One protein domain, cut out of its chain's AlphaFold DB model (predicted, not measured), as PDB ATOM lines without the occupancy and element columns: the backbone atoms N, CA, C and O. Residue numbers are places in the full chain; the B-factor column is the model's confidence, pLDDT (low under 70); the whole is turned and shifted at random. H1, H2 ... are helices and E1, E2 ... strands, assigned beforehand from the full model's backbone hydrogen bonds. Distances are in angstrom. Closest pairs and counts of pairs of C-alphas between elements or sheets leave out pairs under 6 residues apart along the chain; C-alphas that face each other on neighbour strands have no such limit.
ATOM      1  N   ASN A   9     131.447 161.489  81.114       85.69
ATOM      2  CA  ASN A   9     130.059 161.500  80.643       85.69
ATOM      3  C   ASN A   9     129.117 162.306  81.557       85.69
ATOM      4  O   ASN A   9     128.201 162.955  81.059       85.69
ATOM      5  N   GLU A  10     129.339 162.285  82.872       89.75
ATOM      6  CA  GLU A  10     128.566 163.070  83.840       89.75
ATOM      7  C   GLU A  10     128.866 164.556  83.674       89.75
ATOM      8  O   GLU A  10     127.937 165.349  83.547       89.75
ATOM      9  N   LEU A  11     130.150 164.931  83.572       88.81
ATOM     10  CA  LEU A  11     130.544 166.316  83.293       88.81
ATOM     11  C   LEU A  11     129.940 166.805  81.973       88.81
ATOM     12  O   LEU A  11     129.377 167.897  81.913       88.81
ATOM     13  N   LEU A  12     129.985 165.978  80.926       90.75
ATOM     14  CA  LEU A  12     129.328 166.292  79.662       90.75
ATOM     15  C   LEU A  12     127.810 166.470  79.830       90.75
ATOM     16  O   LEU A  12     127.221 167.349  79.199       90.75
ATOM     17  N   GLY A  13     127.182 165.659  80.686       91.06
ATOM     18  CA  GLY A  13     125.791 165.812  81.106       91.06
ATOM     19  C   GLY A  13     125.538 167.163  81.775       91.06
ATOM     20  O   GLY A  13     124.634 167.879  81.354       91.06
ATOM     21  N   PHE A  14     126.377 167.578  82.730       91.12
ATOM     22  CA  PHE A  14     126.284 168.896  83.371       91.12
ATOM     23  C   PHE A  14     126.438 170.049  82.373       91.12
ATOM     24  O   PHE A  14     125.682 171.018  82.427       91.12
ATOM     25  N   VAL A  15     127.367 169.945  81.428       91.06
ATOM     26  CA  VAL A  15     127.588 170.979  80.405       91.06
ATOM     27  C   VAL A  15     126.390 171.081  79.459       91.06
ATOM     28  O   VAL A  15     125.930 172.180  79.157       91.06
ATOM     29  N   LYS A  16     125.845 169.944  79.009       89.75
ATOM     30  CA  LYS A  16     124.749 169.918  78.026       89.75
ATOM     31  C   LYS A  16     123.368 170.163  78.628       89.75
ATOM     32  O   LYS A  16     122.574 170.871  78.017       89.75
ATOM     33  N   MET A  17     123.071 169.547  79.770       89.31
ATOM     34  CA  MET A  17     121.739 169.554  80.387       89.31
ATOM     35  C   MET A  17     121.600 170.647  81.443       89.31
ATOM     36  O   MET A  17     120.566 171.297  81.510       89.31
ATOM     37  N   ASN A  18     122.648 170.872  82.243       83.44
ATOM     38  CA  ASN A  18     122.622 171.852  83.335       83.44
ATOM     39  C   ASN A  18     123.270 173.189  82.947       83.44
ATOM     40  O   ASN A  18     123.372 174.087  83.779       83.44
ATOM     41  N   HIS A  19     123.696 173.322  81.686       90.12
ATOM     42  CA  HIS A  19     124.312 174.526  81.130       90.12
ATOM     43  C   HIS A  19     125.492 175.035  81.968       90.12
ATOM     44  O   HIS A  19     125.684 176.244  82.116       90.12
ATOM     45  N   LEU A  20     126.276 174.100  82.521       94.31
ATOM     46  CA  LEU A  20     127.478 174.416  83.283       94.31
ATOM     47  C   LEU A  20     128.462 175.193  82.404       94.31
ATOM     48  O   LEU A  20     128.943 174.688  81.387       94.31
ATOM     49  N   TRP A  21     128.791 176.412  82.824       95.44
ATOM     50  CA  TRP A  21     129.785 177.239  82.159       95.44
ATOM     51  C   TRP A  21     131.164 177.034  82.777       95.44
ATOM     52  O   TRP A  21     131.445 177.482  83.886       95.44
ATOM     53  N   THR A  22     132.053 176.378  82.045       94.56
ATOM     54  CA  THR A  22     133.464 176.279  82.425       94.56
ATOM     55  C   THR A  22     134.199 177.556  82.023       94.56
ATOM     56  O   THR A  22     134.282 177.862  80.828       94.56
ATOM     57  N   ARG A  23     134.759 178.274  82.993       93.81
ATOM     58  CA  ARG A  23     135.543 179.494  82.766       93.81
ATOM     59  C   ARG A  23     137.044 179.247  82.897       93.81
ATOM     60  O   ARG A  23     137.469 178.413  83.699       93.81
ATOM     61  N   ARG A  24     137.833 180.000  82.123       91.12
ATOM     62  CA  ARG A  24     139.295 180.067  82.269       91.12
ATOM     63  C   ARG A  24     139.631 180.663  83.633       91.12
ATOM     64  O   ARG A  24     138.960 181.592  84.084       91.12
ATOM     65  N   THR A  25     140.671 180.138  84.264       85.31
ATOM     66  CA  THR A  25     141.296 180.762  85.432       85.31
ATOM     67  C   THR A  25     142.620 181.392  85.009       85.31
ATOM     68  O   THR A  25     143.166 181.048  83.960       85.31
ATOM     69  N   GLY A  26     143.128 182.341  85.800       79.69
ATOM     70  CA  GLY A  26     144.411 182.991  85.508       79.69
ATOM     71  C   GLY A  26     145.602 182.026  85.521       79.69
ATOM     72  O   GLY A  26     146.606 182.298  84.872       79.69
ATOM     73  N   PHE A  27     145.476 180.884  86.207       82.94
ATOM     74  CA  PHE A  27     146.529 179.881  86.338       82.94
ATOM     75  C   PHE A  27     145.945 178.486  86.124       82.94
ATOM     76  O   PHE A  27     145.295 177.927  87.006       82.94
ATOM     77  N   CYS A  28     146.160 177.943  84.928       93.81
ATOM     78  CA  CYS A  28     145.746 176.595  84.559       93.81
ATOM     79  C   CYS A  28     146.979 175.714  84.352       93.81
ATOM     80  O   CYS A  28     147.980 176.171  83.802       93.81
ATOM     81  N   HIS A  29     146.892 174.437  84.718       94.88
ATOM     82  CA  HIS A  29     147.984 173.484  84.508       94.88
ATOM     83  C   HIS A  29     147.600 172.373  83.534       94.88
ATOM     84  O   HIS A  29     146.477 171.870  83.538       94.88
ATOM     85  N   PHE A  30     148.559 171.948  82.724       95.88
ATOM     86  CA  PHE A  30     148.469 170.750  81.908       95.88
ATOM     87  C   PHE A  30     149.571 169.786  82.324       95.88
ATOM     88  O   PHE A  30     150.749 170.117  82.259       95.88
ATOM     89  N   ILE A  31     149.177 168.608  82.788       95.25
ATOM     90  CA  ILE A  31     150.070 167.567  83.282       95.25
ATOM     91  C   ILE A  31     150.003 166.415  82.291       95.25
ATOM     92  O   ILE A  31     148.921 165.881  82.035       95.25
ATOM     93  N   VAL A  32     151.147 166.024  81.741       94.94
ATOM     94  CA  VAL A  32     151.238 164.917  80.786       94.94
ATOM     95  C   VAL A  32     152.206 163.876  81.302       94.94
ATOM     96  O   VAL A  32     153.361 164.189  81.567       94.94
ATOM     97  N   THR A  33     151.752 162.634  81.416       94.38
ATOM     98  CA  THR A  33     152.628 161.496  81.697       94.38
ATOM     99  C   THR A  33     152.857 160.697  80.426       94.38
ATOM    100  O   THR A  33     151.909 160.363  79.712       94.38
ATOM    101  N   PHE A  34     154.119 160.384  80.146       92.81
ATOM    102  CA  PHE A  34     154.509 159.545  79.017       92.81
ATOM    103  C   PHE A  34     154.988 158.189  79.516       92.81
ATOM    104  O   PHE A  34     155.863 158.105  80.383       92.81
ATOM    105  N   THR A  35     154.419 157.129  78.954       92.62
ATOM    106  CA  THR A  35     154.885 155.762  79.180       92.62
ATOM    107  C   THR A  35     155.193 155.088  77.852       92.62
ATOM    108  O   THR A  35     154.517 155.328  76.853       92.62
ATOM    109  N   ALA A  36     156.231 154.261  77.833       89.69
ATOM    110  CA  ALA A  36     156.588 153.397  76.726       89.69
ATOM    111  C   ALA A  36     156.476 151.947  77.196       89.69
ATOM    112  O   ALA A  36     157.137 151.555  78.152       89.69
ATOM    113  N   GLU A  37     155.589 151.166  76.577       87.81
ATOM    114  CA  GLU A  37     155.334 149.767  76.974       87.81
ATOM    115  C   GLU A  37     154.945 149.604  78.460       87.81
ATOM    116  O   GLU A  37     155.164 148.563  79.069       87.81
ATOM    117  N   GLY A  38     154.315 150.635  79.037       88.06
ATOM    118  CA  GLY A  38     153.928 150.678  80.453       88.06
ATOM    119  C   GLY A  38     154.985 151.266  81.389       88.06
ATOM    120  O   GLY A  38     154.634 151.666  82.497       88.06
ATOM    121  N   GLU A  39     156.228 151.418  80.935       89.75
ATOM    122  CA  GLU A  39     157.311 152.006  81.722       89.75
ATOM    123  C   GLU A  39     157.389 153.528  81.519       89.75
ATOM    124  O   GLU A  39     157.204 154.018  80.403       89.75
ATOM    125  N   PRO A  40     157.640 154.322  82.570       89.62
ATOM    126  CA  PRO A  40     157.790 155.769  82.444       89.62
ATOM    127  C   PRO A  40     159.019 156.139  81.603       89.62
ATOM    128  O   PRO A  40     160.119 155.645  81.846       89.62
ATOM    129  N   MET A  41     158.859 157.069  80.659       87.00
ATOM    130  CA  MET A  41     159.995 157.636  79.918       87.00
ATOM    131  C   MET A  41     160.744 158.630  80.821       87.00
ATOM    132  O   MET A  41     160.284 159.754  81.009       87.00
ATOM    133  N   GLN A  42     161.853 158.202  81.436       80.44
ATOM    134  CA  GLN A  42     162.582 158.980  82.458       80.44
ATOM    135  C   GLN A  42     163.885 159.625  81.962       80.44
ATOM    136  O   GLN A  42     164.509 160.389  82.700       80.44
ATOM    137  N   GLU A  43     164.350 159.332  80.744       84.69
ATOM    138  CA  GLU A  43     165.630 159.879  80.294       84.69
ATOM    139  C   GLU A  43     165.509 161.394  80.046       84.69
ATOM    140  O   GLU A  43     164.701 161.850  79.242       84.69
ATOM    141  N   ALA A  44     166.346 162.205  80.705       81.50
ATOM    142  CA  ALA A  44     166.270 163.673  80.639       81.50
ATOM    143  C   ALA A  44     166.334 164.237  79.200       81.50
ATOM    144  O   ALA A  44     165.698 165.245  78.871       81.50
ATOM    145  N   LYS A  45     167.085 163.564  78.313       86.88
ATOM    146  CA  LYS A  45     167.157 163.907  76.882       86.88
ATOM    147  C   LYS A  45     165.836 163.646  76.160       86.88
ATOM    148  O   LYS A  45     165.465 164.413  75.273       86.88
ATOM    149  N   GLU A  46     165.131 162.582  76.529       87.56
ATOM    150  CA  GLU A  46     163.813 162.252  75.989       87.56
ATOM    151  C   GLU A  46     162.749 163.204  76.533       87.56
ATOM    152  O   GLU A  46     161.947 163.718  75.753       87.56
ATOM    153  N   ALA A  47     162.803 163.529  77.828       90.31
ATOM    154  CA  ALA A  47     161.913 164.502  78.458       90.31
ATOM    155  C   ALA A  47     161.979 165.869  77.758       90.31
ATOM    156  O   ALA A  47     160.946 166.422  77.391       90.31
ATOM    157  N   SER A  48     163.185 166.369  77.463       92.56
ATOM    158  CA  SER A  48     163.368 167.645  76.748       92.56
ATOM    159  C   SER A  48     162.727 167.634  75.353       92.56
ATOM    160  O   SER A  48     162.065 168.593  74.958       92.56
ATOM    161  N   ARG A  49     162.859 166.520  74.618       93.38
ATOM    162  CA  ARG A  49     162.207 166.345  73.310       93.38
ATOM    163  C   ARG A  49     160.687 166.270  73.438       93.38
ATOM    164  O   ARG A  49     159.980 166.836  72.613       93.38
ATOM    165  N   LEU A  50     160.171 165.579  74.455       93.62
ATOM    166  CA  LEU A  50     158.732 165.491  74.722       93.62
ATOM    167  C   LEU A  50     158.143 166.861  75.064       93.62
ATOM    168  O   LEU A  50     157.094 167.214  74.528       93.62
ATOM    169  N   VAL A  51     158.841 167.652  75.881       95.69
ATOM    170  CA  VAL A  51     158.483 169.045  76.182       95.69
ATOM    171  C   VAL A  51     158.362 169.858  74.896       95.69
ATOM    172  O   VAL A  51     157.306 170.444  74.647       95.69
ATOM    173  N   GLU A  52     159.387 169.828  74.041       96.00
ATOM    174  CA  GLU A  52     159.383 170.542  72.760       96.00
ATOM    175  C   GLU A  52     158.224 170.084  71.859       96.00
ATOM    176  O   GLU A  52     157.502 170.911  71.299       96.00
ATOM    177  N   MET A  53     157.980 168.775  71.755       95.69
ATOM    178  CA  MET A  53     156.882 168.220  70.953       95.69
ATOM    179  C   MET A  53     155.498 168.628  71.476       95.69
ATOM    180  O   MET A  53     154.604 168.924  70.680       95.69
ATOM    181  N   VAL A  54     155.299 168.655  72.798       96.44
ATOM    182  CA  VAL A  54     154.032 169.083  73.403       96.44
ATOM    183  C   VAL A  54     153.830 170.583  73.203       96.44
ATOM    184  O   VAL A  54     152.749 170.975  72.766       96.44
ATOM    185  N   GLN A  55     154.842 171.419  73.458       96.25
ATOM    186  CA  GLN A  55     154.739 172.877  73.309       96.25
ATOM    187  C   GLN A  55     154.558 173.316  71.851       96.25
ATOM    188  O   GLN A  55     153.742 174.193  71.581       96.25
ATOM    189  N   SER A  56     155.264 172.686  70.907       95.19
ATOM    190  CA  SER A  56     155.197 173.011  69.470       95.19
ATOM    191  C   SER A  56     153.934 172.499  68.767       95.19
ATOM    192  O   SER A  56     153.738 172.730  67.570       95.19
ATOM    193  N   CYS A  57     153.049 171.798  69.481       95.06
ATOM    194  CA  CYS A  57     151.832 171.260  68.897       95.06
ATOM    195  C   CYS A  57     150.876 172.392  68.484       95.06
ATOM    196  O   CYS A  57     150.295 173.090  69.314       95.06
ATOM    197  N   THR A  58     150.637 172.523  67.176       93.44
ATOM    198  CA  THR A  58     149.801 173.592  66.586       93.44
ATOM    199  C   THR A  58     148.343 173.602  67.059       93.44
ATOM    200  O   THR A  58     147.593 174.537  66.768       93.44
ATOM    201  N   ILE A  59     147.902 172.556  67.767       92.56
ATOM    202  CA  ILE A  59     146.562 172.510  68.342       92.56
ATOM    203  C   ILE A  59     146.360 173.617  69.380       92.56
ATOM    204  O   ILE A  59     145.268 174.173  69.428       92.56
ATOM    205  N   TRP A  60     147.393 173.986  70.144       94.25
ATOM    206  CA  TRP A  60     147.293 174.991  71.206       94.25
ATOM    207  C   TRP A  60     146.966 176.380  70.651       94.25
ATOM    208  O   TRP A  60     146.041 177.031  71.141       94.25
ATOM    209  N   ASP A  61     147.584 176.754  69.526       92.00
ATOM    210  CA  ASP A  61     147.255 177.983  68.792       92.00
ATOM    211  C   ASP A  61     145.767 178.045  68.428       92.00
ATOM    212  O   ASP A  61     145.124 179.089  68.533       92.00
ATOM    213  N   ARG A  62     145.187 176.909  68.014       90.25
ATOM    214  CA  ARG A  62     143.770 176.827  67.615       90.25
ATOM    215  C   ARG A  62     142.821 176.980  68.803       90.25
ATOM    216  O   ARG A  62     141.672 177.369  68.597       90.25
ATOM    217  N   LEU A  63     143.285 176.687  70.017       90.06
ATOM    218  CA  LEU A  63     142.543 176.907  71.262       90.06
ATOM    219  C   LEU A  63     142.799 178.297  71.861       90.06
ATOM    220  O   LEU A  63     142.173 178.649  72.862       90.06
ATOM    221  N   GLY A  64     143.687 179.091  71.256       90.62
ATOM    222  CA  GLY A  64     144.094 180.390  71.784       90.62
ATOM    223  C   GLY A  64     144.822 180.276  73.124       90.62
ATOM    224  O   GLY A  64     144.638 181.137  73.988       90.62
ATOM    225  N   CYS A  65     145.591 179.201  73.318       92.75
ATOM    226  CA  CYS A  65     146.431 179.015  74.494       92.75
ATOM    227  C   CYS A  65     147.884 178.727  74.108       92.75
ATOM    228  O   CYS A  65     148.155 178.128  73.069       92.75
ATOM    229  N   GLN A  66     148.802 179.117  74.982       94.31
ATOM    230  CA  GLN A  66     150.221 178.793  74.904       94.31
ATOM    231  C   GLN A  66     150.597 177.914  76.093       94.31
ATOM    232  O   GLN A  66     150.045 178.061  77.185       94.31
ATOM    233  N   LEU A  67     151.524 176.983  75.880       96.00
ATOM    234  CA  LEU A  67     152.045 176.132  76.943       96.00
ATOM    235  C   LEU A  67     153.464 176.545  77.310       96.00
ATOM    236  O   LEU A  67     154.357 176.565  76.462       96.00
ATOM    237  N   GLN A  68     153.690 176.788  78.594       96.12
ATOM    238  CA  GLN A  68     155.011 177.032  79.155       96.12
ATOM    239  C   GLN A  68     155.384 175.886  80.088       96.12
ATOM    240  O   GLN A  68     154.691 175.638  81.067       96.12
ATOM    241  N   TYR A  69     156.472 175.180  79.793       96.31
ATOM    242  CA  TYR A  69     156.984 174.135  80.671       96.31
ATOM    243  C   TYR A  69     157.437 174.714  82.020       96.31
ATOM    244  O   TYR A  69     158.171 175.701  82.055       96.31
ATOM    245  N   CYS A  70     156.992 174.104  83.119       94.56
ATOM    246  CA  CYS A  70     157.270 174.551  84.487       94.56
ATOM    247  C   CYS A  70     158.363 173.734  85.193       94.56
ATOM    248  O   CYS A  70     158.679 174.024  86.346       94.56
ATOM    249  N   GLY A  71     158.940 172.729  84.530       88.44
ATOM    250  CA  GLY A  71     159.871 171.795  85.161       88.44
ATOM    251  C   GLY A  71     159.177 170.694  85.968       88.44
ATOM    252  O   GLY A  71     157.952 170.655  86.087       88.44
ATOM    253  N   ASP A  72     159.996 169.821  86.556       76.56
ATOM    254  CA  ASP A  72     159.549 168.630  87.297       76.56
ATOM    255  C   ASP A  72     159.127 168.936  88.747       76.56
ATOM    256  O   ASP A  72     158.602 168.074  89.449       76.56
ATOM    257  N   ALA A  73     159.342 170.169  89.221       66.75
ATOM    258  CA  ALA A  73     159.217 170.534  90.635       66.75
ATOM    259  C   ALA A  73     157.786 170.427  91.200       66.75
ATOM    260  O   ALA A  73     157.607 170.389  92.416       66.75
ATOM    261  N   LEU A  74     156.766 170.396  90.336       68.75
ATOM    262  CA  LEU A  74     155.356 170.391  90.744       68.75
ATOM    263  C   LEU A  74     154.745 168.988  90.821       68.75
ATOM    264  O   LEU A  74     153.674 168.819  91.405       68.75
ATOM    265  N   THR A  75     155.394 167.974  90.252       70.12
ATOM    266  CA  THR A  75     154.862 166.610  90.206       70.12
ATOM    267  C   THR A  75     155.591 165.699  91.175       70.12
ATOM    268  O   THR A  75     156.783 165.460  91.053       70.12
ATOM    269  N   GLN A  76     154.836 165.068  92.076       76.81
ATOM    270  CA  GLN A  76     155.330 163.924  92.860       76.81
ATOM    271  C   GLN A  76     155.611 162.687  91.982       76.81
ATOM    272  O   GLN A  76     156.137 161.688  92.466       76.81
ATOM    273  N   SER A  77     155.230 162.727  90.699       75.06
ATOM    274  CA  SER A  77     155.475 161.656  89.740       75.06
ATOM    275  C   SER A  77     156.756 161.936  88.943       75.06
ATOM    276  O   SER A  77     156.848 162.983  88.307       75.06
ATOM    277  N   PRO A  78     157.715 160.995  88.910       74.31
ATOM    278  CA  PRO A  78     159.018 161.185  88.262       74.31
ATOM    279  C   PRO A  78     158.960 161.265  86.724       74.31
ATOM    280  O   PRO A  78     159.994 161.404  86.084       74.31
ATOM    281  N   SER A  79     157.776 161.142  86.118       82.75
ATOM    282  CA  SER A  79     157.568 161.166  84.662       82.75
ATOM    283  C   SER A  79     156.470 162.134  84.209       82.75
ATOM    284  O   SER A  79     156.027 162.086  83.058       82.75
ATOM    285  N   GLY A  80     155.980 162.975  85.122       91.44
ATOM    286  CA  GLY A  80     154.974 163.982  84.814       91.44
ATOM    287  C   GLY A  80     155.616 165.253  84.272       91.44
ATOM    288  O   GLY A  80     156.322 165.940  84.994       91.44
ATOM    289  N   LEU A  81     155.318 165.607  83.025       94.44
ATOM    290  CA  LEU A  81     155.654 166.919  82.482       94.44
ATOM    291  C   LEU A  81     154.546 167.905  82.844       94.44
ATOM    292  O   LEU A  81     153.383 167.691  82.487       94.44
ATOM    293  N   VAL A  82     154.900 168.992  83.532       95.50
ATOM    294  CA  VAL A  82     153.948 170.039  83.927       95.50
ATOM    295  C   VAL A  82     154.123 171.273  83.061       95.50
ATOM    296  O   VAL A  82     155.208 171.845  82.957       95.50
ATOM    297  N   PHE A  83     153.019 171.723  82.484       96.50
ATOM    298  CA  PHE A  83     152.933 172.949  81.711       96.50
ATOM    299  C   PHE A  83     151.965 173.917  82.390       96.50
ATOM    300  O   PHE A  83     150.869 173.534  82.801       96.50
ATOM    301  N   SER A  84     152.344 175.185  82.468       95.62
ATOM    302  CA  SER A  84     151.412 176.287  82.677       95.62
ATOM    303  C   SER A  84     150.712 176.585  81.356       95.62
ATOM    304  O   SER A  84     151.358 176.741  80.316       95.62
ATOM    305  N   MET A  85     149.385 176.627  81.389       95.50
ATOM    306  CA  MET A  85     148.552 176.963  80.247       95.50
ATOM    307  C   MET A  85     148.180 178.441  80.322       95.50
ATOM    308  O   MET A  85     147.379 178.855  81.160       95.50
ATOM    309  N   GLN A  86     148.760 179.229  79.424       94.12
ATOM    310  CA  GLN A  86     148.494 180.654  79.299       94.12
ATOM    311  C   GLN A  86     147.386 180.869  78.270       94.12
ATOM    312  O   GLN A  86     147.497 180.443  77.121       94.12
ATOM    313  N   HIS A  87     146.304 181.526  78.673       90.69
ATOM    314  CA  HIS A  87     145.226 181.902  77.768       90.69
ATOM    315  C   HIS A  87     145.421 183.346  77.304       90.69
ATOM    316  O   HIS A  87     145.518 184.245  78.132       90.69
ATOM    317  N   ASN A  88     145.397 183.583  75.990       87.44
ATOM    318  CA  ASN A  88     145.542 184.943  75.448       87.44
ATOM    319  C   ASN A  88     144.314 185.827  75.721       87.44
ATOM    320  O   ASN A  88     144.392 187.046  75.633       87.44
ATOM    321  N   ASP A  89     143.171 185.206  76.016       86.69
ATOM    322  CA  ASP A  89     141.904 185.884  76.263       86.69
ATOM    323  C   ASP A  89     141.268 185.357  77.558       86.69
ATOM    324  O   ASP A  89     141.027 184.158  77.710       86.69
ATOM    325  N   LEU A  90     140.977 186.251  78.501       86.25
ATOM    326  CA  LEU A  90     140.312 185.917  79.763       86.25
ATOM    327  C   LEU A  90     138.799 186.182  79.728       86.25
ATOM    328  O   LEU A  90     138.135 186.013  80.751       86.25
ATOM    329  N   SER A  91     138.224 186.524  78.568       85.88
ATOM    330  CA  SER A  91     136.802 186.862  78.412       85.88
ATOM    331  C   SER A  91     135.865 185.829  79.042       85.88
ATOM    332  O   SER A  91     134.913 186.195  79.724       85.88
ATOM    333  N   SER A  92     136.175 184.533  78.936       82.25
ATOM    334  CA  SER A  92     135.356 183.462  79.532       82.25
ATOM    335  C   SER A  92     135.110 183.593  81.041       82.25
ATOM    336  O   SER A  92     134.094 183.090  81.523       82.25
ATOM    337  N   ALA A  93     136.006 184.259  81.780       86.62
ATOM    338  CA  ALA A  93     135.873 184.474  83.219       86.62
ATOM    339  C   ALA A  93     134.817 185.528  83.571       86.62
ATOM    340  O   ALA A  93     134.251 185.468  84.662       86.62
ATOM    341  N   LEU A  94     134.545 186.452  82.644       86.06
ATOM    342  CA  LEU A  94     133.700 187.631  82.849       86.06
ATOM    343  C   LEU A  94     132.332 187.525  82.162       86.06
ATOM    344  O   LEU A  94     131.436 188.310  82.446       86.06
ATOM    345  N   VAL A  95     132.168 186.574  81.241       90.75
ATOM    346  CA  VAL A  95     130.979 186.479  80.378       90.75
ATOM    347  C   VAL A  95     129.735 185.963  81.114       90.75
ATOM    348  O   VAL A  95     128.616 186.311  80.738       90.75
ATOM    349  N   ALA A  96     129.900 185.128  82.141       93.56
ATOM    350  CA  ALA A  96     128.769 184.537  82.851       93.56
ATOM    351  C   ALA A  96     128.173 185.528  83.877       93.56
ATOM    352  O   ALA A  96     128.924 186.062  84.695       93.56
ATOM    353  N   PRO A  97     126.843 185.755  83.887       93.50
ATOM    354  CA  PRO A  97     126.210 186.653  84.850       93.50
ATOM    355  C   PRO A  97     126.248 186.089  86.277       93.50
ATOM    356  O   PRO A  97     126.377 184.879  86.495       93.50
ATOM    357  N   SER A  98     126.068 186.966  87.268       88.69
ATOM    358  CA  SER A  98     126.008 186.569  88.678       88.69
ATOM    359  C   SER A  98     124.864 185.575  88.911       88.69
ATOM    360  O   SER A  98     123.700 185.896  88.676       88.69
ATOM    361  N   GLY A  99     125.190 184.365  89.373       86.25
ATOM    362  CA  GLY A  99     124.217 183.292  89.611       86.25
ATOM    363  C   GLY A  99     124.063 182.287  88.465       86.25
ATOM    364  O   GLY A  99     123.293 181.332  88.602       86.25
ATOM    365  N   ALA A 100     124.792 182.452  87.356       92.00
ATOM    366  CA  ALA A 100     124.993 181.364  86.406       92.00
ATOM    367  C   ALA A 100     125.741 180.200  87.078       92.00
ATOM    368  O   ALA A 100     126.598 180.405  87.937       92.00
ATOM    369  N   LEU A 101     125.430 178.968  86.670       92.50
ATOM    370  CA  LEU A 101     126.170 177.800  87.132       92.50
ATOM    371  C   LEU A 101     127.538 177.784  86.439       92.50
ATOM    372  O   LEU A 101     127.629 177.478  85.249       92.50
ATOM    373  N   THR A 102     128.591 178.131  87.175       94.19
ATOM    374  CA  THR A 102     129.957 178.205  86.647       94.19
ATOM    375  C   THR A 102     130.884 177.213  87.335       94.19
ATOM    376  O   THR A 102     130.784 177.016  88.542       94.19
ATOM    377  N   ALA A 103     131.835 176.658  86.589       94.62
ATOM    378  CA  ALA A 103     132.973 175.916  87.125       94.62
ATOM    379  C   ALA A 103     134.283 176.538  86.649       94.62
ATOM    380  O   ALA A 103     134.406 176.991  85.511       94.62
ATOM    381  N   GLU A 104     135.279 176.537  87.522       94.06
ATOM    382  CA  GLU A 104     136.637 176.951  87.192       94.06
ATOM    383  C   GLU A 104     137.422 175.783  86.614       94.06
ATOM    384  O   GLU A 104     137.511 174.717  87.226       94.06
ATOM    385  N   PHE A 105     138.032 175.992  85.452       94.75
ATOM    386  CA  PHE A 105     139.024 175.058  84.949       94.75
ATOM    387  C   PHE A 105     140.372 175.335  85.626       94.75
ATOM    388  O   PHE A 105     140.890 176.448  85.543       94.75
ATOM    389  N   ARG A 106     140.915 174.331  86.325       93.81
ATOM    390  CA  ARG A 106     142.166 174.441  87.098       93.81
ATOM    391  C   ARG A 106     143.303 173.630  86.497       93.81
ATOM    392  O   ARG A 106     144.413 174.128  86.338       93.81
ATOM    393  N   SER A 107     143.041 172.372  86.166       93.94
ATOM    394  CA  SER A 107     144.065 171.487  85.629       93.94
ATOM    395  C   SER A 107     143.492 170.446  84.677       93.94
ATOM    396  O   SER A 107     142.313 170.091  84.729       93.94
ATOM    397  N   LEU A 108     144.359 169.957  83.797       94.06
ATOM    398  CA  LEU A 108     144.125 168.817  82.926       94.06
ATOM    399  C   LEU A 108     145.268 167.831  83.109       94.06
ATOM    400  O   LEU A 108     146.425 168.200  82.945       94.06
ATOM    401  N   GLN A 109     144.933 166.578  83.388       93.38
ATOM    402  CA  GLN A 109     145.893 165.485  83.428       93.38
ATOM    403  C   GLN A 109     145.642 164.537  82.256       93.38
ATOM    404  O   GLN A 109     144.512 164.111  82.014       93.38
ATOM    405  N   CYS A 110     146.699 164.216  81.520       92.94
ATOM    406  CA  CYS A 110     146.681 163.309  80.384       92.94
ATOM    407  C   CYS A 110     147.797 162.274  80.536       92.94
ATOM    408  O   CYS A 110     148.888 162.596  80.997       92.94
ATOM    409  N   SER A 111     147.525 161.034  80.135       92.50
ATOM    410  CA  SER A 111     148.536 159.987  80.036       92.50
ATOM    411  C   SER A 111     148.603 159.486  78.600       92.50
ATOM    412  O   SER A 111     147.570 159.171  78.004       92.50
ATOM    413  N   ILE A 112     149.810 159.446  78.043       92.12
ATOM    414  CA  ILE A 112     150.091 158.986  76.686       92.12
ATOM    415  C   ILE A 112     150.997 157.761  76.802       92.12
ATOM    416  O   ILE A 112     152.166 157.879  77.162       92.12
ATOM    417  N   ASN A 113     150.441 156.592  76.487       90.88
ATOM    418  CA  ASN A 113     151.183 155.337  76.442       90.88
ATOM    419  C   ASN A 113     151.523 154.988  74.990       90.88
ATOM    420  O   ASN A 113     150.630 154.818  74.155       90.88
ATOM    421  N   VAL A 114     152.815 154.890  74.694       87.81
ATOM    422  CA  VAL A 114     153.356 154.493  73.400       87.81
ATOM    423  C   VAL A 114     153.814 153.044  73.501       87.81
ATOM    424  O   VAL A 114     154.829 152.737  74.112       87.81
ATOM    425  N   SER A 115     153.090 152.129  72.872       85.75
ATOM    426  CA  SER A 115     153.522 150.738  72.755       85.75
ATOM    427  C   SER A 115     153.797 150.395  71.299       85.75
ATOM    428  O   SER A 115     153.045 150.773  70.391       85.75
ATOM    429  N   ALA A 116     154.884 149.664  71.054       81.06
ATOM    430  CA  ALA A 116     155.035 148.986  69.782       81.06
ATOM    431  C   ALA A 116     153.913 147.950  69.694       81.06
ATOM    432  O   ALA A 116     153.712 147.144  70.607       81.06
ATOM    433  N   ARG A 117     153.145 147.975  68.599       77.00
ATOM    434  CA  ARG A 117     152.183 146.910  68.338       77.00
ATOM    435  C   ARG A 117     152.990 145.643  68.100       77.00
ATOM    436  O   ARG A 117     153.408 145.382  66.976       77.00
ATOM    437  N   ASN A 118     153.182 144.856  69.151       67.75
ATOM    438  CA  ASN A 118     153.596 143.481  68.993       67.75
ATOM    439  C   ASN A 118     152.519 142.853  68.118       67.75
ATOM    440  O   ASN A 118     151.357 142.758  68.519       67.75
ATOM    441  N   PRO A 196     162.087 158.595  66.057       77.00
ATOM    442  CA  PRO A 196     161.691 159.809  66.779       77.00
ATOM    443  C   PRO A 196     160.537 160.555  66.087       77.00
ATOM    444  O   PRO A 196     159.643 161.079  66.748       77.00
ATOM    445  N   ASN A 197     160.483 160.494  64.753       84.44
ATOM    446  CA  ASN A 197     159.404 161.081  63.957       84.44
ATOM    447  C   ASN A 197     158.041 160.409  64.204       84.44
ATOM    448  O   ASN A 197     157.005 161.072  64.171       84.44
ATOM    449  N   ASN A 198     158.015 159.103  64.481       85.62
ATOM    450  CA  ASN A 198     156.778 158.374  64.768       85.62
ATOM    451  C   ASN A 198     156.200 158.787  66.122       85.62
ATOM    452  O   ASN A 198     154.989 158.974  66.229       85.62
ATOM    453  N   VAL A 199     157.051 158.977  67.138       87.69
ATOM    454  CA  VAL A 199     156.613 159.450  68.461       87.69
ATOM    455  C   VAL A 199     155.973 160.827  68.329       87.69
ATOM    456  O   VAL A 199     154.856 161.019  68.798       87.69
ATOM    457  N   GLN A 200     156.600 161.752  67.597       90.50
ATOM    458  CA  GLN A 200     156.038 163.083  67.360       90.50
ATOM    459  C   GLN A 200     154.648 163.032  66.710       90.50
ATOM    460  O   GLN A 200     153.723 163.704  67.169       90.50
ATOM    461  N   ILE A 201     154.478 162.210  65.668       89.94
ATOM    462  CA  ILE A 201     153.186 162.033  64.989       89.94
ATOM    463  C   ILE A 201     152.132 161.491  65.965       89.94
ATOM    464  O   ILE A 201     151.002 161.986  65.981       89.94
ATOM    465  N   LEU A 202     152.492 160.509  66.795       90.31
ATOM    466  CA  LEU A 202     151.596 159.908  67.786       90.31
ATOM    467  C   LEU A 202     151.212 160.888  68.896       90.31
ATOM    468  O   LEU A 202     150.032 160.968  69.240       90.31
ATOM    469  N   VAL A 203     152.160 161.671  69.419       92.19
ATOM    470  CA  VAL A 203     151.889 162.719  70.416       92.19
ATOM    471  C   VAL A 203     150.959 163.773  69.824       92.19
ATOM    472  O   VAL A 203     149.923 164.083  70.413       92.19
ATOM    473  N   HIS A 204     151.256 164.265  68.620       92.31
ATOM    474  CA  HIS A 204     150.422 165.262  67.953       92.31
ATOM    475  C   HIS A 204     149.003 164.738  67.679       92.31
ATOM    476  O   HIS A 204     148.021 165.450  67.912       92.31
ATOM    477  N   ALA A 205     148.871 163.495  67.207       91.38
ATOM    478  CA  ALA A 205     147.575 162.853  66.993       91.38
ATOM    479  C   ALA A 205     146.804 162.680  68.313       91.38
ATOM    480  O   ALA A 205     145.627 163.028  68.380       91.38
ATOM    481  N   SER A 206     147.477 162.234  69.376       92.00
ATOM    482  CA  SER A 206     146.869 162.034  70.699       92.00
ATOM    483  C   SER A 206     146.350 163.343  71.292       92.00
ATOM    484  O   SER A 206     145.193 163.419  71.703       92.00
ATOM    485  N   LEU A 207     147.157 164.409  71.259       93.62
ATOM    486  CA  LEU A 207     146.744 165.740  71.719       93.62
ATOM    487  C   LEU A 207     145.606 166.309  70.861       93.62
ATOM    488  O   LEU A 207     144.641 166.863  71.388       93.62
ATOM    489  N   SER A 208     145.671 166.122  69.540       92.06
ATOM    490  CA  SER A 208     144.596 166.541  68.633       92.06
ATOM    491  C   SER A 208     143.272 165.847  68.964       92.06
ATOM    492  O   SER A 208     142.229 166.505  68.992       92.06
ATOM    493  N   MET A 209     143.308 164.544  69.257       91.06
ATOM    494  CA  MET A 209     142.136 163.766  69.657       91.06
ATOM    495  C   MET A 209     141.605 164.161  71.036       91.06
ATOM    496  O   MET A 209     140.393 164.286  71.193       91.06
ATOM    497  N   LEU A 210     142.484 164.393  72.015       92.19
ATOM    498  CA  LEU A 210     142.102 164.871  73.348       92.19
ATOM    499  C   LEU A 210     141.323 166.188  73.250       92.19
ATOM    500  O   LEU A 210     140.258 166.356  73.847       92.19
ATOM    501  N   VAL A 211     141.840 167.116  72.448       92.06
ATOM    502  CA  VAL A 211     141.269 168.452  72.299       92.06
ATOM    503  C   VAL A 211     139.996 168.431  71.460       92.06
ATOM    504  O   VAL A 211     138.955 168.897  71.918       92.06
ATOM    505  N   SER A 212     140.079 167.926  70.226       89.31
ATOM    506  CA  SER A 212     139.028 168.071  69.204       89.31
ATOM    507  C   SER A 212     138.072 166.880  69.124       89.31
ATOM    508  O   SER A 212     137.071 166.933  68.403       89.31
ATOM    509  N   GLY A 213     138.375 165.799  69.843       89.31
ATOM    510  CA  GLY A 213     137.703 164.517  69.694       89.31
ATOM    511  C   GLY A 213     138.112 163.792  68.414       89.31
ATOM    512  O   GLY A 213     138.958 164.239  67.636       89.31
ATOM    513  N   HIS A 214     137.468 162.654  68.169       79.56
ATOM    514  CA  HIS A 214     137.696 161.852  66.972       79.56
ATOM    515  C   HIS A 214     136.925 162.434  65.776       79.56
ATOM    516  O   HIS A 214     135.846 161.968  65.412       79.56
ATOM    517  N   LYS A 215     137.446 163.512  65.185       70.00
ATOM    518  CA  LYS A 215     136.900 164.120  63.959       70.00
ATOM    519  C   LYS A 215     137.979 164.216  62.888       70.00
ATOM    520  O   LYS A 215     138.430 165.302  62.534       70.00
ATOM    521  N   GLY A 216     138.388 163.064  62.367       68.88
ATOM    522  CA  GLY A 216     139.299 162.980  61.231       68.88
ATOM    523  C   GLY A 216     140.179 161.741  61.268       68.88
ATOM    524  O   GLY A 216     140.438 161.173  62.325       68.88
ATOM    525  N   GLN A 217     140.650 161.338  60.091       67.81
ATOM    526  CA  GLN A 217     141.724 160.365  59.977       67.81
ATOM    527  C   GLN A 217     143.053 161.117  60.054       67.81
ATOM    528  O   GLN A 217     143.373 161.925  59.180       67.81
ATOM    529  N   HIS A 218     143.832 160.859  61.099       78.94
ATOM    530  CA  HIS A 218     145.247 161.203  61.096       78.94
ATOM    531  C   HIS A 218     145.938 160.217  60.146       78.94
ATOM    532  O   HIS A 218     145.906 159.008  60.374       78.94
ATOM    533  N   ARG A 219     146.489 160.704  59.026       79.38
ATOM    534  CA  ARG A 219     147.105 159.841  58.004       79.38
ATOM    535  C   ARG A 219     148.207 158.997  58.655       79.38
ATOM    536  O   ARG A 219     149.145 159.551  59.212       79.38
ATOM    537  N   GLY A 220     148.075 157.672  58.588       80.94
ATOM    538  CA  GLY A 220     149.031 156.735  59.191       80.94
ATOM    539  C   GLY A 220     148.791 156.398  60.668       80.94
ATOM    540  O   GLY A 220     149.515 155.568  61.205       80.94
ATOM    541  N   VAL A 221     147.770 156.966  61.321       83.38
ATOM    542  CA  VAL A 221     147.401 156.632  62.706       83.38
ATOM    543  C   VAL A 221     146.017 155.992  62.716       83.38
ATOM    544  O   VAL A 221     145.038 156.580  62.256       83.38
ATOM    545  N   THR A 222     145.932 154.773  63.250       81.75
ATOM    546  CA  THR A 222     144.654 154.078  63.446       81.75
ATOM    547  C   THR A 222     144.229 154.230  64.895       81.75
ATOM    548  O   THR A 222     144.968 153.859  65.802       81.75
ATOM    549  N   VAL A 223     143.033 154.768  65.110       83.00
ATOM    550  CA  VAL A 223     142.438 154.891  66.441       83.00
ATOM    551  C   VAL A 223     141.697 153.597  66.751       83.00
ATOM    552  O   VAL A 223     140.763 153.252  66.032       83.00
ATOM    553  N   LEU A 224     142.134 152.873  67.784       79.50
ATOM    554  CA  LEU A 224     141.508 151.613  68.200       79.50
ATOM    555  C   LEU A 224     140.239 151.869  69.011       79.50
ATOM    556  O   LEU A 224     139.173 151.364  68.678       79.50
ATOM    557  N   GLU A 225     140.358 152.705  70.037       78.62
ATOM    558  CA  GLU A 225     139.268 153.069  70.931       78.62
ATOM    559  C   GLU A 225     139.337 154.570  71.193       78.62
ATOM    560  O   GLU A 225     140.393 155.127  71.496       78.62
ATOM    561  N   SER A 226     138.211 155.256  71.036       74.81
ATOM    562  CA  SER A 226     138.092 156.646  71.461       74.81
ATOM    563  C   SER A 226     136.696 156.884  72.000       74.81
ATOM    564  O   SER A 226     135.723 156.356  71.465       74.81
ATOM    565  N   ASN A 227     136.597 157.696  73.050       75.81
ATOM    566  CA  ASN A 227     135.326 158.265  73.464       75.81
ATOM    567  C   ASN A 227     135.207 159.664  72.835       75.81
ATOM    568  O   ASN A 227     135.688 160.641  73.418       75.81
ATOM    569  N   PRO A 228     134.604 159.796  71.636       69.62
ATOM    570  CA  PRO A 228     134.549 161.068  70.916       69.62
ATOM    571  C   PRO A 228     133.757 162.143  71.669       69.62
ATOM    572  O   PRO A 228     133.853 163.322  71.333       69.62
ATOM    573  N   HIS A 229     132.967 161.753  72.670       76.56
ATOM    574  CA  HIS A 229     132.104 162.653  73.424       76.56
ATOM    575  C   HIS A 229     132.847 163.414  74.530       76.56
ATOM    576  O   HIS A 229     132.368 164.460  74.958       76.56
ATOM    577  N   CYS A 230     134.036 162.952  74.924       85.31
ATOM    578  CA  CYS A 230     134.825 163.524  76.018       85.31
ATOM    579  C   CYS A 230     135.975 164.429  75.542       85.31
ATOM    580  O   CYS A 230     136.965 164.594  76.246       85.31
ATOM    581  N   SER A 231     135.871 165.020  74.348       92.75
ATOM    582  CA  SER A 231     136.853 166.009  73.879       92.75
ATOM    583  C   SER A 231     136.838 167.265  74.757       92.75
ATOM    584  O   SER A 231     135.749 167.707  75.136       92.75
ATOM    585  N   LEU A 232     137.982 167.918  74.968       93.00
ATOM    586  CA  LEU A 232     138.057 169.159  75.757       93.00
ATOM    587  C   LEU A 232     137.134 170.264  75.233       93.00
ATOM    588  O   LEU A 232     136.482 170.940  76.022       93.00
ATOM    589  N   ILE A 233     136.991 170.401  73.911       93.94
ATOM    590  CA  ILE A 233     136.067 171.386  73.322       93.94
ATOM    591  C   ILE A 233     134.588 171.094  73.610       93.94
ATOM    592  O   ILE A 233     133.761 171.988  73.477       93.94
ATOM    593  N   SER A 234     134.249 169.855  73.974       92.94
ATOM    594  CA  SER A 234     132.885 169.454  74.345       92.94
ATOM    595  C   SER A 234     132.662 169.524  75.855       92.94
ATOM    596  O   SER A 234     131.558 169.846  76.283       92.94
ATOM    597  N   LEU A 235     133.696 169.227  76.651       93.69
ATOM    598  CA  LEU A 235     133.641 169.252  78.115       93.69
ATOM    599  C   LEU A 235     133.797 170.660  78.693       93.69
ATOM    600  O   LEU A 235     133.189 170.975  79.707       93.69
ATOM    601  N   ALA A 236     134.612 171.505  78.068       94.62
ATOM    602  CA  ALA A 236     134.877 172.854  78.544       94.62
ATOM    603  C   ALA A 236     134.954 173.855  77.375       94.62
ATOM    604  O   ALA A 236     136.006 174.450  77.114       94.62
ATOM    605  N   PRO A 237     133.847 174.060  76.635       94.38
ATOM    606  CA  PRO A 237     133.839 174.915  75.448       94.38
ATOM    607  C   PRO A 237     134.185 176.379  75.766       94.38
ATOM    608  O   PRO A 237     134.854 177.031  74.967       94.38
ATOM    609  N   GLY A 238     133.813 176.885  76.948       93.56
ATOM    610  CA  GLY A 238     134.193 178.231  77.398       93.56
ATOM    611  C   GLY A 238     135.704 178.412  77.600       93.56
ATOM    612  O   GLY A 238     136.195 179.534  77.566       93.56
ATOM    613  N   VAL A 239     136.456 177.315  77.743       94.44
ATOM    614  CA  VAL A 239     137.915 177.325  77.924       94.44
ATOM    615  C   VAL A 239     138.633 177.054  76.610       94.44
ATOM    616  O   VAL A 239     139.534 177.808  76.241       94.44
ATOM    617  N   PHE A 240     138.225 176.015  75.879       94.75
ATOM    618  CA  PHE A 240     138.987 175.483  74.746       94.75
ATOM    619  C   PHE A 240     138.397 175.810  73.371       94.75
ATOM    620  O   PHE A 240     138.991 175.460  72.357       94.75
ATOM    621  N   HIS A 241     137.243 176.475  73.283       94.31
ATOM    622  CA  HIS A 241     136.584 176.735  72.005       94.31
ATOM    623  C   HIS A 241     136.420 178.239  71.744       94.31
ATOM    624  O   HIS A 241     135.316 178.775  71.817       94.31
TER     625      HIS A 241
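What this domain is: This is residues 9 to 118 and 196 to 241 of the 486 residues of an uncharacterized protein of Drechmeria coniospora (UniProt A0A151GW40). A strongly twisted sheet of four strands curves partly round two helices on one of its faces, with H2 over E4 on one side and H4 over E6 on the other. Beyond one end of this sheet, a small ribbon of two strands, E1 and E5, makes a second group with the short helices H5 and H6 and with H1, and the loop of residues 92 to 101 reaches out past it. The printed part has 156 residues with six named helices and six named strands, in the order H1 E1 E2 H2 H3 E3 E4 E5 E6 H4 H5 H6; the class is mixed, helices and strands. The larger sheet has the order E3, E4, E2, E6 and is mixed, while E1 and E5 are parallel. The whole is compact, with a radius of gyration of the C-alphas of 16.3 A, yet only just elongated in outline, with spans of 52 by 34 by 25 A.

How they stand to each other: H1, residues 9 to 17, touches H5, residues 232 to 235, with the C-alphas of Leu 12 and Leu 235 closest at 5.5 A. E1, residues 21 to 23, is parallel to E5, residues 102 to 104, with N 23 and O 103 2.8 A apart, within hydrogen-bond range. E2, residues 28 to 36, is parallel to E6, residues 107 to 114, with N 31 and O 108 at 2.8 A. E2 is antiparallel to E4, residues 80 to 87, with N 30 and O 83 at 2.8 A. E4 forms a hairpin with E3, residues 65 to 69, where N 66 and O 86 are 2.8 A apart. H2, residues 44 to 55, is on the sheet over E4, at a height over the sheet of 8.8 A, and runs along the strands at 26 degrees to E4 on the local plane. E2, then H2 and H3, residues 59 to 63, then E3 make a split strand-helix-strand unit, two strands running the same way with E4 between them, and its crossover is right-handed. H4, residues 196 to 212, is on the sheet over E6 at a height of 9.7 A, slantwise to the strands at 39 degrees on the local plane. With H2 and H4 on one face, the sheet and helices form two layers. H4 touches H2 through residues 200 to 204, at a steep tilt of 42 degrees, the same way; the C-alphas of Met 53 and Gln 200 are closest, at 6.3 A. H4 also touches H5, with the C-alphas of Val 211 and Leu 232 closest at 4.8 A. H5 and H6, residues 237 to 240, only just touch, with 3 pairs of C-alphas within 8 A, and touch only at the corner. In H1, H2, H3 and H4 every O i to N i+4 pair is within hydrogen-bond range; H5 and H6 are too short for such a pair.

Where its parts are: H1 begins at C-alpha 9, (130.059, 161.500, 80.643), and is 11.6 A long. E1 is followed by E2, 26.8 A long, which begins at C-alpha 28, (145.746, 176.595, 84.559). H2 is 16.5 A long and H3 follows it; E3 is 13.2 A and E4 21.6 A long. E5 runs on into E6, 22.9 A long, across a break of 2 residues, at 60 degrees. H4 is 24.2 A long, and H5 precedes H6, which ends at C-alpha 240, (138.987, 175.483, 74.746).

The domain as a whole: The two C-alphas farthest apart are those of Ser 98 and Asn 118, at 54.8 A. Residues 119 to 195 are not printed, and C-alphas 118 and 196 are 18.4 A apart across the cut. The links E4 to E5 and H4 to H5 are long. The mean pLDDT of the printed part is 88.5; residues 73 to 74, 118, 216 to 217 and 228 are under 70.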